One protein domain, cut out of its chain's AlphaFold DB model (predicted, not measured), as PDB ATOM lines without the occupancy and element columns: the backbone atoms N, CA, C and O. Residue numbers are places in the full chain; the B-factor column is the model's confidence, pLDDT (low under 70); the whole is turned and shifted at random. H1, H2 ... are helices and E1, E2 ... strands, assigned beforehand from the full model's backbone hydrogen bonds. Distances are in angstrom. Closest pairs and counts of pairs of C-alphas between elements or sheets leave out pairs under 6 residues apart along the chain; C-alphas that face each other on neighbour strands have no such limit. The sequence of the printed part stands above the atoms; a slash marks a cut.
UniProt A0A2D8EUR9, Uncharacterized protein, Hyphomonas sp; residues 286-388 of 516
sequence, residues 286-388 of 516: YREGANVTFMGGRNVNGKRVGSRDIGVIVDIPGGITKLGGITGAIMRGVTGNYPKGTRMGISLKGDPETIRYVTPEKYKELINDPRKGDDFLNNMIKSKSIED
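This is residues 286 to 388 of the 516 residues of an uncharacterized protein of Hyphomonas sp (UniProt A0A2D8EUR9). A strongly twisted sheet of four antiparallel strands, E1, E4, E5 and E6, makes the core; the long helix H3 crosses it, and H2, which meets H3 at a corner, packs on E5. The short helix H1 packs near the end of E4, and the small hairpin E2 and E3 lies beyond the opposite end of the sheet. The printed part has 103 residues, with six named strands and three named helices in the order E1 E2 E3 E4 H1 E5 E6 H2 H3; the sheet's order is E1 E4 E5 E6, and the class is mixed, helices and strands. It is compact, with a radius of gyration of the C-alphas of 13.7 A and spans of 38 by 36 by 21 A.

In the large sheet, E1 is residues 291 to 295, beginning at C-alpha 291 at (9.101, 8.144, 28.931). E4 is residues 308 to 315, 21.7 A long, E5 residues 343 to 348, 16.6 A, and E6 residues 351 to 358, 17.5 A, which bends by 61 degrees at residue 354. E2 is residues 298 to 300 and E3 residues 303 to 305. H1 is residues 324 to 331, H2 residues 360 to 368, and H3 residues 370 to 388, 27.2 A long, ending at C-alpha 388 at (-8.436, -8.410, 18.697).

E1 and E4 are neighbours, with N 293 and O 310 at 2.9 A; E4 and E5 have N 313 and O 345 at 2.9 A; the hairpin E5 and E6 has N 346 and O 356 at 2.9 A. The domain has two layers, its helices on one face of this sheet. H3 is on the sheet at a height of 9.6 A, across the strands at 73 degrees to E5 on the local plane. H2, at a height of 7.6 A, is only just over E5, on which 3 of its C-alphas fall, and runs along the strands. H2 and H3 touch only at the corner, the closest C-alphas being those of Leu 366 and Gly 373, 4.5 A apart. H1 is over E4 at a height of 7.8 A and apart from H2 and H3. E1 runs on into E2 at 72 degrees; the hairpin E2 and E3 has N 298 and O 305 at 2.8 A. Every O i to N i+4 pair is within hydrogen-bond range in H2 and H3, and 3 of 4 in H1.

The two C-alphas farthest apart, those of Asn 301 and Gly 318, are 42.9 A apart. The printed part has no cut. The link from H1 to E5, 11 residues, is long. The mean pLDDT of the printed part is 77.8; residues 318 to 337 and 384 to 388 are under 70.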
ATOM      1  N   TYR A 286       8.233   1.441  21.993       83.31
ATOM      2  CA  TYR A 286       7.501   2.505  22.684       83.31
ATOM      3  C   TYR A 286       7.013   3.572  21.716       83.31
ATOM      4  O   TYR A 286       7.445   3.664  20.573       83.31
ATOM      5  N   ARG A 287       6.077   4.400  22.171       75.94
ATOM      6  CA  ARG A 287       5.604   5.528  21.376       75.94
ATOM      7  C   ARG A 287       6.626   6.663  21.403       75.94
ATOM      8  O   ARG A 287       7.281   6.901  22.417       75.94
ATOM      9  N   GLU A 288       6.715   7.397  20.303       73.69
ATOM     10  CA  GLU A 288       7.502   8.624  20.217       73.69
ATOM     11  C   GLU A 288       7.070   9.631  21.302       73.69
ATOM     12  O   GLU A 288       5.877   9.845  21.538       73.69
ATOM     13  N   GLY A 289       8.042  10.210  22.013       71.56
ATOM     14  CA  GLY A 289       7.796  11.119  23.140       71.56
ATOM     15  C   GLY A 289       7.361  10.444  24.451       71.56
ATOM     16  O   GLY A 289       7.111  11.143  25.434       71.56
ATOM     17  N   ALA A 290       7.279   9.108  24.503       78.50
ATOM     18  CA  ALA A 290       7.019   8.387  25.745       78.50
ATOM     19  C   ALA A 290       8.274   8.301  26.624       78.50
ATOM     20  O   ALA A 290       9.382   8.054  26.151       78.50
ATOM     21  N   ASN A 291       8.081   8.444  27.934       81.62
ATOM     22  CA  ASN A 291       9.101   8.144  28.931       81.62
ATOM     23  C   ASN A 291       8.971   6.680  29.350       81.62
ATOM     24  O   ASN A 291       7.868   6.230  29.661       81.62
ATOM     25  N   VAL A 292      10.084   5.948  29.395       83.56
ATOM     26  CA  VAL A 292      10.080   4.552  29.845       83.56
ATOM     27  C   VAL A 292      10.184   4.495  31.364       83.56
ATOM     28  O   VAL A 292      11.050   5.128  31.970       83.56
ATOM     29  N   THR A 293       9.295   3.735  31.993       85.81
ATOM     30  CA  THR A 293       9.353   3.437  33.426       85.81
ATOM     31  C   THR A 293       8.907   2.004  33.701       85.81
ATOM     32  O   THR A 293       8.523   1.279  32.787       85.81
ATOM     33  N   PHE A 294       8.946   1.596  34.966       88.31
ATOM     34  CA  PHE A 294       8.587   0.251  35.394       88.31
ATOM     35  C   PHE A 294       7.348   0.279  36.289       88.31
ATOM     36  O   PHE A 294       7.300   1.013  37.278       88.31
ATOM     37  N   MET A 295       6.365  -0.564  35.981       88.75
ATOM     38  CA  MET A 295       5.133  -0.700  36.758       88.75
ATOM     39  C   MET A 295       4.900  -2.161  37.152       88.75
ATOM     40  O   MET A 295       5.260  -3.084  36.421       88.75
ATOM     41  N   GLY A 296       4.312  -2.361  38.331       87.88
ATOM     42  CA  GLY A 296       3.995  -3.691  38.842       87.88
ATOM     43  C   GLY A 296       5.172  -4.432  39.487       87.88
ATOM     44  O   GLY A 296       6.178  -3.831  39.881       87.88
ATOM     45  N   GLY A 297       5.034  -5.750  39.616       87.94
ATOM     46  CA  GLY A 297       6.019  -6.655  40.201       87.94
ATOM     47  C   GLY A 297       5.806  -6.954  41.687       87.94
ATOM     48  O   GLY A 297       4.731  -6.789  42.262       87.94
ATOM     49  N   ARG A 298       6.855  -7.441  42.353       83.94
ATOM     50  CA  ARG A 298       6.844  -7.767  43.787       83.94
ATOM     51  C   ARG A 298       8.045  -7.151  44.478       83.94
ATOM     52  O   ARG A 298       9.157  -7.184  43.962       83.94
ATOM     53  N   ASN A 299       7.830  -6.618  45.673       83.06
ATOM     54  CA  ASN A 299       8.926  -6.154  46.515       83.06
ATOM     55  C   ASN A 299       9.510  -7.363  47.262       83.06
ATOM     56  O   ASN A 299       8.845  -7.940  48.118       83.06
ATOM     57  N   VAL A 300      10.747  -7.743  46.941       81.25
ATOM     58  CA  VAL A 300      11.507  -8.797  47.627       81.25
ATOM     59  C   VAL A 300      12.756  -8.149  48.218       81.25
ATOM     60  O   VAL A 300      13.567  -7.578  47.493       81.25
ATOM     61  N   ASN A 301      12.914  -8.201  49.544       79.50
ATOM     62  CA  ASN A 301      14.073  -7.639  50.259       79.50
ATOM     63  C   ASN A 301      14.358  -6.156  49.930       79.50
ATOM     64  O   ASN A 301      15.504  -5.767  49.712       79.50
ATOM     65  N   GLY A 302      13.309  -5.330  49.840       77.31
ATOM     66  CA  GLY A 302      13.428  -3.898  49.528       77.31
ATOM     67  C   GLY A 302      13.786  -3.582  48.070       77.31
ATOM     68  O   GLY A 302      13.919  -2.413  47.721       77.31
ATOM     69  N   LYS A 303      13.910  -4.598  47.207       78.88
ATOM     70  CA  LYS A 303      14.096  -4.446  45.761       78.88
ATOM     71  C   LYS A 303      12.828  -4.870  45.030       78.88
ATOM     72  O   LYS A 303      12.230  -5.897  45.350       78.88
ATOM     73  N   ARG A 304      12.414  -4.080  44.042       80.06
ATOM     74  CA  ARG A 304      11.284  -4.422  43.178       80.06
ATOM     75  C   ARG A 304      11.770  -5.393  42.100       80.06
ATOM     76  O   ARG A 304      12.730  -5.094  41.400       80.06
ATOM     77  N   VAL A 305      11.150  -6.567  42.016       83.12
ATOM     78  CA  VAL A 305      11.475  -7.626  41.048       83.12
ATOM     79  C   VAL A 305      10.235  -7.997  40.238       83.12
ATOM     80  O   VAL A 305       9.126  -8.014  40.769       83.12
ATOM     81  N   GLY A 306      10.418  -8.300  38.952       84.44
ATOM     82  CA  GLY A 306       9.319  -8.677  38.054       84.44
ATOM     83  C   GLY A 306       8.414  -7.517  37.624       84.44
ATOM     84  O   GLY A 306       7.278  -7.763  37.234       84.44
ATOM     85  N   SER A 307       8.885  -6.272  37.719       86.31
ATOM     86  CA  SER A 307       8.198  -5.124  37.126       86.31
ATOM     87  C   SER A 307       8.241  -5.192  35.598       86.31
ATOM     88  O   SER A 307       9.187  -5.735  35.028       86.31
ATOM     89  N   ARG A 308       7.229  -4.629  34.938       88.06
ATOM     90  CA  ARG A 308       7.147  -4.551  33.475       88.06
ATOM     91  C   ARG A 308       7.510  -3.158  32.994       88.06
ATOM     92  O   ARG A 308       7.125  -2.173  33.627       88.06
ATOM     93  N   ASP A 309       8.191  -3.096  31.859       88.94
ATOM     94  CA  ASP A 309       8.487  -1.835  31.200       88.94
ATOM     95  C   ASP A 309       7.216  -1.262  30.555       88.94
ATOM     96  O   ASP A 309       6.474  -1.967  29.861       88.94
ATOM     97  N   ILE A 310       6.983   0.030  30.764       88.31
ATOM     98  CA  ILE A 310       5.857   0.770  30.202       88.31
ATOM     99  C   ILE A 310       6.329   2.095  29.609       88.31
ATOM    100  O   ILE A 310       7.260   2.722  30.115       88.31
ATOM    101  N   GLY A 311       5.658   2.530  28.547       87.44
ATOM    102  CA  GLY A 311       5.774   3.885  28.021       87.44
ATOM    103  C   GLY A 311       4.740   4.784  28.685       87.44
ATOM    104  O   GLY A 311       3.589   4.388  28.855       87.44
ATOM    105  N   VAL A 312       5.136   5.991  29.077       87.56
ATOM    106  CA  VAL A 312       4.232   6.951  29.713       87.56
ATOM    107  C   VAL A 312       4.348   8.319  29.062       87.56
ATOM    108  O   VAL A 312       5.439   8.864  28.891       87.56
ATOM    109  N   ILE A 313       3.194   8.884  28.728       84.88
ATOM    110  CA  ILE A 313       3.044  10.192  28.100       84.88
ATOM    111  C   ILE A 313       2.177  11.048  29.015       84.88
ATOM    112  O   ILE A 313       1.138  10.598  29.494       84.88
ATOM    113  N   VAL A 314       2.595  12.288  29.249       84.56
ATOM    114  CA  VAL A 314       1.800  13.254  30.010       84.56
ATOM    115  C   VAL A 314       1.003  14.076  29.006       84.56
ATOM    116  O   VAL A 314       1.587  14.696  28.122       84.56
ATOM    117  N   ASP A 315      -0.318  14.050  29.135       80.75
ATOM    118  CA  ASP A 315      -1.266  14.833  28.354       80.75
ATOM    119  C   ASP A 315      -1.803  16.004  29.187       80.75
ATOM    120  O   ASP A 315      -2.616  15.814  30.088       80.75
ATOM    121  N   ILE A 316      -1.315  17.213  28.933       79.31
ATOM    122  CA  ILE A 316      -1.652  18.434  29.651       79.31
ATOM    123  C   ILE A 316      -2.586  19.248  28.745       79.31
ATOM    124  O   ILE A 316      -2.218  19.522  27.593       79.31
ATOM    125  N   PRO A 317      -3.772  19.652  29.233       70.25
ATOM    126  CA  PRO A 317      -4.679  20.500  28.469       70.25
ATOM    127  C   PRO A 317      -3.958  21.781  28.024       70.25
ATOM    128  O   PRO A 317      -3.233  22.392  28.805       70.25
ATOM    129  N   GLY A 318      -4.117  22.152  26.750       64.19
ATOM    130  CA  GLY A 318      -3.393  23.273  26.132       64.19
ATOM    131  C   GLY A 318      -2.155  22.890  25.306       64.19
ATOM    132  O   GLY A 318      -1.508  23.771  24.759       64.19
ATOM    133  N   GLY A 319      -1.826  21.597  25.157       58.44
ATOM    134  CA  GLY A 319      -0.853  21.129  24.151       58.44
ATOM    135  C   GLY A 319       0.627  21.186  24.555       58.44
ATOM    136  O   GLY A 319       1.495  20.853  23.753       58.44
ATOM    137  N   ILE A 320       0.924  21.507  25.815       56.34
ATOM    138  CA  ILE A 320       2.282  21.592  26.404       56.34
ATOM    139  C   ILE A 320       2.990  20.231  26.601       56.34
ATOM    140  O   ILE A 320       4.076  20.139  27.169       56.34
ATOM    141  N   THR A 321       2.398  19.151  26.100       54.84
ATOM    142  CA  THR A 321       2.788  17.744  26.307       54.84
ATOM    143  C   THR A 321       4.126  17.355  25.691       54.84
ATOM    144  O   THR A 321       4.758  16.393  26.130       54.84
ATOM    145  N   LYS A 322       4.577  18.113  24.686       49.38
ATOM    146  CA  LYS A 322       5.780  17.816  23.898       49.38
ATOM    147  C   LYS A 322       7.076  18.406  24.463       49.38
ATOM    148  O   LYS A 322       8.145  18.110  23.934       49.38
ATOM    149  N   LEU A 323       7.032  19.192  25.544       46.75
ATOM    150  CA  LEU A 323       8.254  19.680  26.191       46.75
ATOM    151  C   LEU A 323       8.911  18.556  27.004       46.75
ATOM    152  O   LEU A 323       8.685  18.409  28.206       46.75
ATOM    153  N   GLY A 324       9.773  17.776  26.344       47.22
ATOM    154  CA  GLY A 324      10.471  16.612  26.911       47.22
ATOM    155  C   GLY A 324      11.238  16.860  28.223       47.22
ATOM    156  O   GLY A 324      11.483  15.917  28.969       47.22
ATOM    157  N   GLY A 325      11.563  18.113  28.564       50.22
ATOM    158  CA  GLY A 325      12.153  18.471  29.862       50.22
ATOM    159  C   GLY A 325      11.137  18.585  31.007       50.22
ATOM    160  O   GLY A 325      11.388  18.104  32.112       50.22
ATOM    161  N   ILE A 326       9.971  19.175  30.735       50.69
ATOM    162  CA  ILE A 326       8.933  19.455  31.737       50.69
ATOM    163  C   ILE A 326       8.191  18.164  32.093       50.69
ATOM    164  O   ILE A 326       8.036  17.845  33.270       50.69
ATOM    165  N   THR A 327       7.844  17.357  31.089       56.03
ATOM    166  CA  THR A 327       7.219  16.033  31.252       56.03
ATOM    167  C   THR A 327       8.050  15.126  32.166       56.03
ATOM    168  O   THR A 327       7.516  14.494  33.080       56.03
ATOM    169  N   GLY A 328       9.374  15.110  31.978       58.09
ATOM    170  CA  GLY A 328      10.289  14.323  32.802       58.09
ATOM    171  C   GLY A 328      10.464  14.853  34.232       58.09
ATOM    172  O   GLY A 328      10.739  14.060  35.131       58.09
ATOM    173  N   ALA A 329      10.326  16.162  34.466       56.72
ATOM    174  CA  ALA A 329      10.395  16.766  35.803       56.72
ATOM    175  C   ALA A 329       9.098  16.543  36.599       56.72
ATOM    176  O   ALA A 329       9.138  16.157  37.771       56.72
ATOM    177  N   ILE A 330       7.960  16.688  35.921       60.66
ATOM    178  CA  ILE A 330       6.619  16.420  36.442       60.66
ATOM    179  C   ILE A 330       6.492  14.945  36.867       60.66
ATOM    180  O   ILE A 330       6.145  14.638  38.009       60.66
ATOM    181  N   MET A 331       6.865  14.012  35.985       59.94
ATOM    182  CA  MET A 331       6.813  12.570  36.268       59.94
ATOM    183  C   MET A 331       7.784  12.122  37.366       59.94
ATOM    184  O   MET A 331       7.505  11.155  38.074       59.94
ATOM    185  N   ARG A 332       8.902  12.837  37.550       55.03
ATOM    186  CA  ARG A 332       9.852  12.607  38.653       55.03
ATOM    187  C   ARG A 332       9.382  13.176  39.995       55.03
ATOM    188  O   ARG A 332      10.074  12.997  40.992       55.03
ATOM    189  N   GLY A 333       8.214  13.820  40.043       50.47
ATOM    190  CA  GLY A 333       7.645  14.372  41.271       50.47
ATOM    191  C   GLY A 333       8.331  15.648  41.757       50.47
ATOM    192  O   GLY A 333       8.150  16.009  42.915       50.47
ATOM    193  N   VAL A 334       9.108  16.322  40.898       41.97
ATOM    194  CA  VAL A 334       9.760  17.605  41.229       41.97
ATOM    195  C   VAL A 334       8.720  18.724  41.311       41.97
ATOM    196  O   VAL A 334       8.807  19.593  42.171       41.97
ATOM    197  N   THR A 335       7.683  18.654  40.477       48.44
ATOM    198  CA  THR A 335       6.489  19.494  40.561       48.44
ATOM    199  C   THR A 335       5.305  18.596  40.911       48.44
ATOM    200  O   THR A 335       4.677  17.975  40.059       48.44
ATOM    201  N   GLY A 336       5.024  18.454  42.207       54.44
ATOM    202  CA  GLY A 336       3.927  17.615  42.704       54.44
ATOM    203  C   GLY A 336       2.525  18.070  42.275       54.44
ATOM    204  O   GLY A 336       1.575  17.311  42.458       54.44
ATOM    205  N   ASN A 337       2.403  19.260  41.676       62.06
ATOM    206  CA  ASN A 337       1.147  19.832  41.210       62.06
ATOM    207  C   ASN A 337       1.037  19.729  39.687       62.06
ATOM    208  O   ASN A 337       1.780  20.367  38.941       62.06
ATOM    209  N   TYR A 338       0.075  18.925  39.243       72.19
ATOM    210  CA  TYR A 338      -0.341  18.829  37.852       72.19
ATOM    211  C   TYR A 338      -1.447  19.856  37.579       72.19
ATOM    212  O   TYR A 338      -2.350  19.979  38.411       72.19
ATOM    213  N   PRO A 339      -1.435  20.566  36.436       73.25
ATOM    214  CA  PRO A 339      -2.573  21.381  36.023       73.25
ATOM    215  C   PRO A 339      -3.881  20.575  36.032       73.25
ATOM    216  O   PRO A 339      -3.900  19.381  35.703       73.25
ATOM    217  N   LYS A 340      -5.000  21.216  36.393       73.12
ATOM    218  CA  LYS A 340      -6.316  20.559  36.359       73.12
ATOM    219  C   LYS A 340      -6.590  20.041  34.942       73.12
ATOM    220  O   LYS A 340      -6.408  20.761  33.967       73.12
ATOM    221  N   GLY A 341      -7.011  18.780  34.840       77.81
ATOM    222  CA  GLY A 341      -7.287  18.115  33.563       77.81
ATOM    223  C   GLY A 341      -6.102  17.375  32.930       77.81
ATOM    224  O   GLY A 341      -6.280  16.789  31.864       77.81
ATOM    225  N   THR A 342      -4.918  17.342  33.558       84.50
ATOM    226  CA  THR A 342      -3.818  16.489  33.074       84.50
ATOM    227  C   THR A 342      -4.190  15.004  33.116       84.50
ATOM    228  O   THR A 342      -4.775  14.518  34.085       84.50
ATOM    229  N   ARG A 343      -3.807  14.263  32.075       86.12
ATOM    230  CA  ARG A 343      -3.969  12.811  31.951       86.12
ATOM    231  C   ARG A 343      -2.619  12.152  31.696       86.12
ATOM    232  O   ARG A 343      -1.756  12.712  31.038       86.12
ATOM    233  N   MET A 344      -2.444  10.938  32.188       87.12
ATOM    234  CA  MET A 344      -1.254  10.118  31.984       87.12
ATOM    235  C   MET A 344      -1.613   8.967  31.061       87.12
ATOM    236  O   MET A 344      -2.373   8.087  31.455       87.12
ATOM    237  N   GLY A 345      -1.104   8.982  29.835       88.12
ATOM    238  CA  GLY A 345      -1.242   7.875  28.901       88.12
ATOM    239  C   GLY A 345      -0.193   6.811  29.186       88.12
ATOM    240  O   GLY A 345       0.995   7.099  29.101       88.12
ATOM    241  N   ILE A 346      -0.621   5.593  29.508       90.56
ATOM    242  CA  ILE A 346       0.255   4.434  29.710       90.56
ATOM    243  C   ILE A 346       0.140   3.520  28.486       90.56
ATOM    244  O   ILE A 346      -0.977   3.188  28.089       90.56
ATOM    245  N   SER A 347       1.273   3.105  27.918       89.38
ATOM    246  CA  SER A 347       1.391   2.138  26.821       89.38
ATOM    247  C   SER A 347       2.302   0.971  27.212       89.38
ATOM    248  O   SER A 347       3.222   1.123  28.020       89.38
ATOM    249  N   LEU A 348       2.071  -0.203  26.626       88.44
ATOM    250  CA  LEU A 348       2.924  -1.377  26.827       88.44
ATOM    251  C   LEU A 348       4.072  -1.387  25.809       88.44
ATOM    252  O   LEU A 348       3.929  -0.897  24.689       88.44
ATOM    253  N   LYS A 349       5.214  -1.965  26.190       83.88
ATOM    254  CA  LYS A 349       6.337  -2.204  25.275       83.88
ATOM    255  C   LYS A 349       5.913  -3.135  24.135       83.88
ATOM    256  O   LYS A 349       5.400  -4.220  24.397       83.88
ATOM    257  N   GLY A 350       6.157  -2.725  22.893       82.81
ATOM    258  CA  GLY A 350       5.770  -3.454  21.681       82.81
ATOM    259  C   GLY A 350       4.381  -3.092  21.148       82.81
ATOM    260  O   GLY A 350       4.089  -3.409  20.003       82.81
ATOM    261  N   ASP A 351       3.570  -2.377  21.936       79.88
ATOM    262  CA  ASP A 351       2.214  -1.948  21.579       79.88
ATOM    263  C   ASP A 351       2.031  -0.434  21.815       79.88
ATOM    264  O   ASP A 351       1.266  -0.012  22.690       79.88
ATOM    265  N   PRO A 352       2.722   0.420  21.039       76.38
ATOM    266  CA  PRO A 352       2.724   1.867  21.258       76.38
ATOM    267  C   PRO A 352       1.370   2.546  20.987       76.38
ATOM    268  O   PRO A 352       1.142   3.659  21.462       76.38
ATOM    269  N   GLU A 353       0.473   1.902  20.233       79.69
ATOM    270  CA  GLU A 353      -0.843   2.452  19.872       79.69
ATOM    271  C   GLU A 353      -1.895   2.288  20.974       79.69
ATOM    272  O   GLU A 353      -2.815   3.099  21.084       79.69
ATOM    273  N   THR A 354      -1.770   1.255  21.812       84.12
ATOM    274  CA  THR A 354      -2.746   0.998  22.875       84.12
ATOM    275  C   THR A 354      -2.389   1.856  24.079       84.12
ATOM    276  O   THR A 354      -1.458   1.547  24.820       84.12
ATOM    277  N   ILE A 355      -3.127   2.950  24.272       87.00
ATOM    278  CA  ILE A 355      -2.873   3.912  25.345       87.00
ATOM    279  C   ILE A 355      -4.062   3.958  26.283       87.00
ATOM    280  O   ILE A 355      -5.189   4.235  25.873       87.00
ATOM    281  N   ARG A 356      -3.792   3.767  27.572       89.56
ATOM    282  CA  ARG A 356      -4.792   3.940  28.616       89.56
ATOM    283  C   ARG A 356      -4.486   5.182  29.433       89.56
ATOM    284  O   ARG A 356      -3.449   5.261  30.086       89.56
ATOM    285  N   TYR A 357      -5.404   6.141  29.390       89.94
ATOM    286  CA  TYR A 357      -5.284   7.389  30.135       89.94
ATOM    287  C   TYR A 357      -5.785   7.226  31.571       89.94
ATOM    288  O   TYR A 357      -6.864   6.684  31.805       89.94
ATOM    289  N   VAL A 358      -5.008   7.720  32.532       89.62
ATOM    290  CA  VAL A 358      -5.358   7.764  33.960       89.62
ATOM    291  C   VAL A 358      -5.056   9.145  34.545       89.62
ATOM    292  O   VAL A 358      -4.306   9.921  33.956       89.62
ATOM    293  N   THR A 359      -5.628   9.482  35.700       89.56
ATOM    294  CA  THR A 359      -5.272  10.727  36.401       89.56
ATOM    295  C   THR A 359      -3.849  10.643  36.978       89.56
ATOM    296  O   THR A 359      -3.365   9.536  37.243       89.56
ATOM    297  N   PRO A 360      -3.160  11.773  37.221       87.12
ATOM    298  CA  PRO A 360      -1.821  11.774  37.814       87.12
ATOM    299  C   PRO A 360      -1.761  11.104  39.193       87.12
ATOM    300  O   PRO A 360      -0.822  10.367  39.494       87.12
ATOM    301  N   GLU A 361      -2.799  11.293  40.007       86.44
ATOM    302  CA  GLU A 361      -2.944  10.631  41.308       86.44
ATOM    303  C   GLU A 361      -3.036   9.115  41.152       86.44
ATOM    304  O   GLU A 361      -2.320   8.365  41.823       86.44
ATOM    305  N   LYS A 362      -3.864   8.658  40.202       88.69
ATOM    306  CA  LYS A 362      -4.014   7.234  39.922       88.69
ATOM    307  C   LYS A 362      -2.720   6.637  39.385       88.69
ATOM    308  O   LYS A 362      -2.331   5.554  39.801       88.69
ATOM    309  N   TYR A 363      -2.021   7.350  38.508       88.94
ATOM    310  CA  TYR A 363      -0.712   6.937  38.012       88.94
ATOM    311  C   TYR A 363       0.305   6.756  39.149       88.94
ATOM    312  O   TYR A 363       0.960   5.716  39.236       88.94
ATOM    313  N   LYS A 364       0.393   7.726  40.069       88.12
ATOM    314  CA  LYS A 364       1.276   7.649  41.242       88.12
ATOM    315  C   LYS A 364       0.936   6.449  42.128       88.12
ATOM    316  O   LYS A 364       1.838   5.778  42.624       88.12
ATOM    317  N   GLU A 365      -0.348   6.144  42.298       88.62
ATOM    318  CA  GLU A 365      -0.801   4.947  43.008       88.62
ATOM    319  C   GLU A 365      -0.332   3.656  42.314       88.62
ATOM    320  O   GLU A 365       0.218   2.778  42.975       88.62
ATOM    321  N   LEU A 366      -0.487   3.557  40.990       89.38
ATOM    322  CA  LEU A 366      -0.100   2.381  40.199       89.38
ATOM    323  C   LEU A 366       1.416   2.133  40.184       89.38
ATOM    324  O   LEU A 366       1.858   0.985  40.174       89.38
ATOM    325  N   ILE A 367       2.221   3.198  40.188       86.81
ATOM    326  CA  ILE A 367       3.683   3.089  40.276       86.81
ATOM    327  C   ILE A 367       4.119   2.707  41.691       86.81
ATOM    328  O   ILE A 367       5.077   1.953  41.858       86.81
ATOM    329  N   ASN A 368       3.447   3.191  42.732       87.69
ATOM    330  CA  ASN A 368       3.861   2.919  44.107       87.69
ATOM    331  C   ASN A 368       3.392   1.549  44.614       87.69
ATOM    332  O   ASN A 368       4.159   0.882  45.310       87.69
ATOM    333  N   ASP A 369       2.188   1.112  44.241       88.62
ATOM    334  CA  ASP A 369       1.607  -0.169  44.643       88.62
ATOM    335  C   ASP A 369       1.814  -1.241  43.554       88.62
ATOM    336  O   ASP A 369       1.146  -1.208  42.515       88.62
ATOM    337  N   PRO A 370       2.705  -2.229  43.776       87.94
ATOM    338  CA  PRO A 370       3.012  -3.234  42.766       87.94
ATOM    339  C   PRO A 370       1.805  -4.095  42.371       87.94
ATOM    340  O   PRO A 370       1.681  -4.465  41.207       87.94
ATOM    341  N   ARG A 371       0.884  -4.384  43.304       89.75
ATOM    342  CA  ARG A 371      -0.292  -5.221  43.004       89.75
ATOM    343  C   ARG A 371      -1.257  -4.489  42.084       89.75
ATOM    344  O   ARG A 371      -1.670  -5.035  41.068       89.75
ATOM    345  N   LYS A 372      -1.554  -3.226  42.403       91.31
ATOM    346  CA  LYS A 372      -2.438  -2.391  41.578       91.31
ATOM    347  C   LYS A 372      -1.841  -2.137  40.197       91.31
ATOM    348  O   LYS A 372      -2.581  -2.150  39.216       91.31
ATOM    349  N   GLY A 373      -0.522  -1.943  40.119       89.44
ATOM    350  CA  GLY A 373       0.204  -1.873  38.853       89.44
ATOM    351  C   GLY A 373       0.030  -3.144  38.018       89.44
ATOM    352  O   GLY A 373      -0.395  -3.061  36.869       89.44
ATOM    353  N   ASP A 374       0.277  -4.323  38.598       89.94
ATOM    354  CA  ASP A 374       0.106  -5.607  37.900       89.94
ATOM    355  C   ASP A 374      -1.338  -5.828  37.427       89.94
ATOM    356  O   ASP A 374      -1.561  -6.205  36.275       89.94
ATOM    357  N   ASP A 375      -2.328  -5.558  38.280       91.56
ATOM    358  CA  ASP A 375      -3.747  -5.707  37.946       91.56
ATOM    359  C   ASP A 375      -4.162  -4.780  36.797       91.56
ATOM    360  O   ASP A 375      -4.877  -5.194  35.879       91.56
ATOM    361  N   PHE A 376      -3.674  -3.537  36.803       92.25
ATOM    362  CA  PHE A 376      -3.917  -2.574  35.733       92.25
ATOM    363  C   PHE A 376      -3.328  -3.040  34.398       92.25
ATOM    364  O   PHE A 376      -4.033  -3.036  33.384       92.25
ATOM    365  N   LEU A 377      -2.069  -3.490  34.396       90.56
ATOM    366  CA  LEU A 377      -1.403  -3.977  33.187       90.56
ATOM    367  C   LEU A 377      -2.051  -5.263  32.666       90.56
ATOM    368  O   LEU A 377      -2.238  -5.423  31.465       90.56
ATOM    369  N   ASN A 378      -2.451  -6.172  33.556       90.25
ATOM    370  CA  ASN A 378      -3.154  -7.391  33.165       90.25
ATOM    371  C   ASN A 378      -4.534  -7.086  32.573       90.25
ATOM    372  O   ASN A 378      -4.946  -7.744  31.622       90.25
ATOM    373  N   ASN A 379      -5.241  -6.081  33.095       89.88
ATOM    374  CA  ASN A 379      -6.494  -5.618  32.507       89.88
ATOM    375  C   ASN A 379      -6.269  -5.031  31.102       89.88
ATOM    376  O   ASN A 379      -7.012  -5.350  30.185       89.88
ATOM    377  N   MET A 380      -5.200  -4.254  30.913       87.88
ATOM    378  CA  MET A 380      -4.840  -3.682  29.610       87.88
ATOM    379  C   MET A 380      -4.516  -4.752  28.553       87.88
ATOM    380  O   MET A 380      -4.913  -4.628  27.399       87.88
ATOM    381  N   ILE A 381      -3.842  -5.834  28.948       85.69
ATOM    382  CA  ILE A 381      -3.570  -6.972  28.056       85.69
ATOM    383  C   ILE A 381      -4.865  -7.738  27.735       85.69
ATOM    384  O   ILE A 381      -5.088  -8.132  26.593       85.69
ATOM    385  N   LYS A 382      -5.743  -7.938  28.727       83.44
ATOM    386  CA  LYS A 382      -7.027  -8.633  28.533       83.44
ATOM    387  C   LYS A 382      -7.975  -7.863  27.620       83.44
ATOM    388  O   LYS A 382      -8.583  -8.480  26.753       83.44
ATOM    389  N   SER A 383      -8.096  -6.545  27.796       73.25
ATOM    390  CA  SER A 383      -8.938  -5.721  26.923       73.25
ATOM    391  C   SER A 383      -8.475  -5.806  25.472       73.25
ATOM    392  O   SER A 383      -9.309  -5.945  24.588       73.25
ATOM    393  N   LYS A 384      -7.157  -5.846  25.233       69.75
ATOM    394  CA  LYS A 384      -6.598  -6.050  23.894       69.75
ATOM    395  C   LYS A 384      -6.983  -7.405  23.295       69.75
ATOM    396  O   LYS A 384      -7.461  -7.436  22.173       69.75
ATOM    397  N   SER A 385      -6.826  -8.504  24.040       67.00
ATOM    398  CA  SER A 385      -7.216  -9.839  23.546       67.00
ATOM    399  C   SER A 385      -8.676  -9.863  23.094       67.00
ATOM    400  O   SER A 385      -8.983 -10.396  22.039       67.00
ATOM    401  N   ILE A 386      -9.563  -9.229  23.864       67.94
ATOM    402  CA  ILE A 386     -10.988  -9.148  23.534       67.94
ATOM    403  C   ILE A 386     -11.219  -8.258  22.300       67.94
ATOM    404  O   ILE A 386     -12.019  -8.605  21.439       67.94
ATOM    405  N   GLU A 387     -10.529  -7.121  22.183       62.53
ATOM    406  CA  GLU A 387     -10.627  -6.245  21.006       62.53
ATOM    407  C   GLU A 387     -10.096  -6.902  19.725       62.53
ATOM    408  O   GLU A 387     -10.677  -6.710  18.656       62.53
ATOM    409  N   ASP A 388      -9.013  -7.672  19.819       62.84
ATOM    410  CA  ASP A 388      -8.436  -8.410  18.697       62.84
ATOM    411  C   ASP A 388      -9.364  -9.553  18.254       62.84
ATOM    412  O   ASP A 388      -9.593  -9.705  17.051       62.84
TER     413      ASP A 388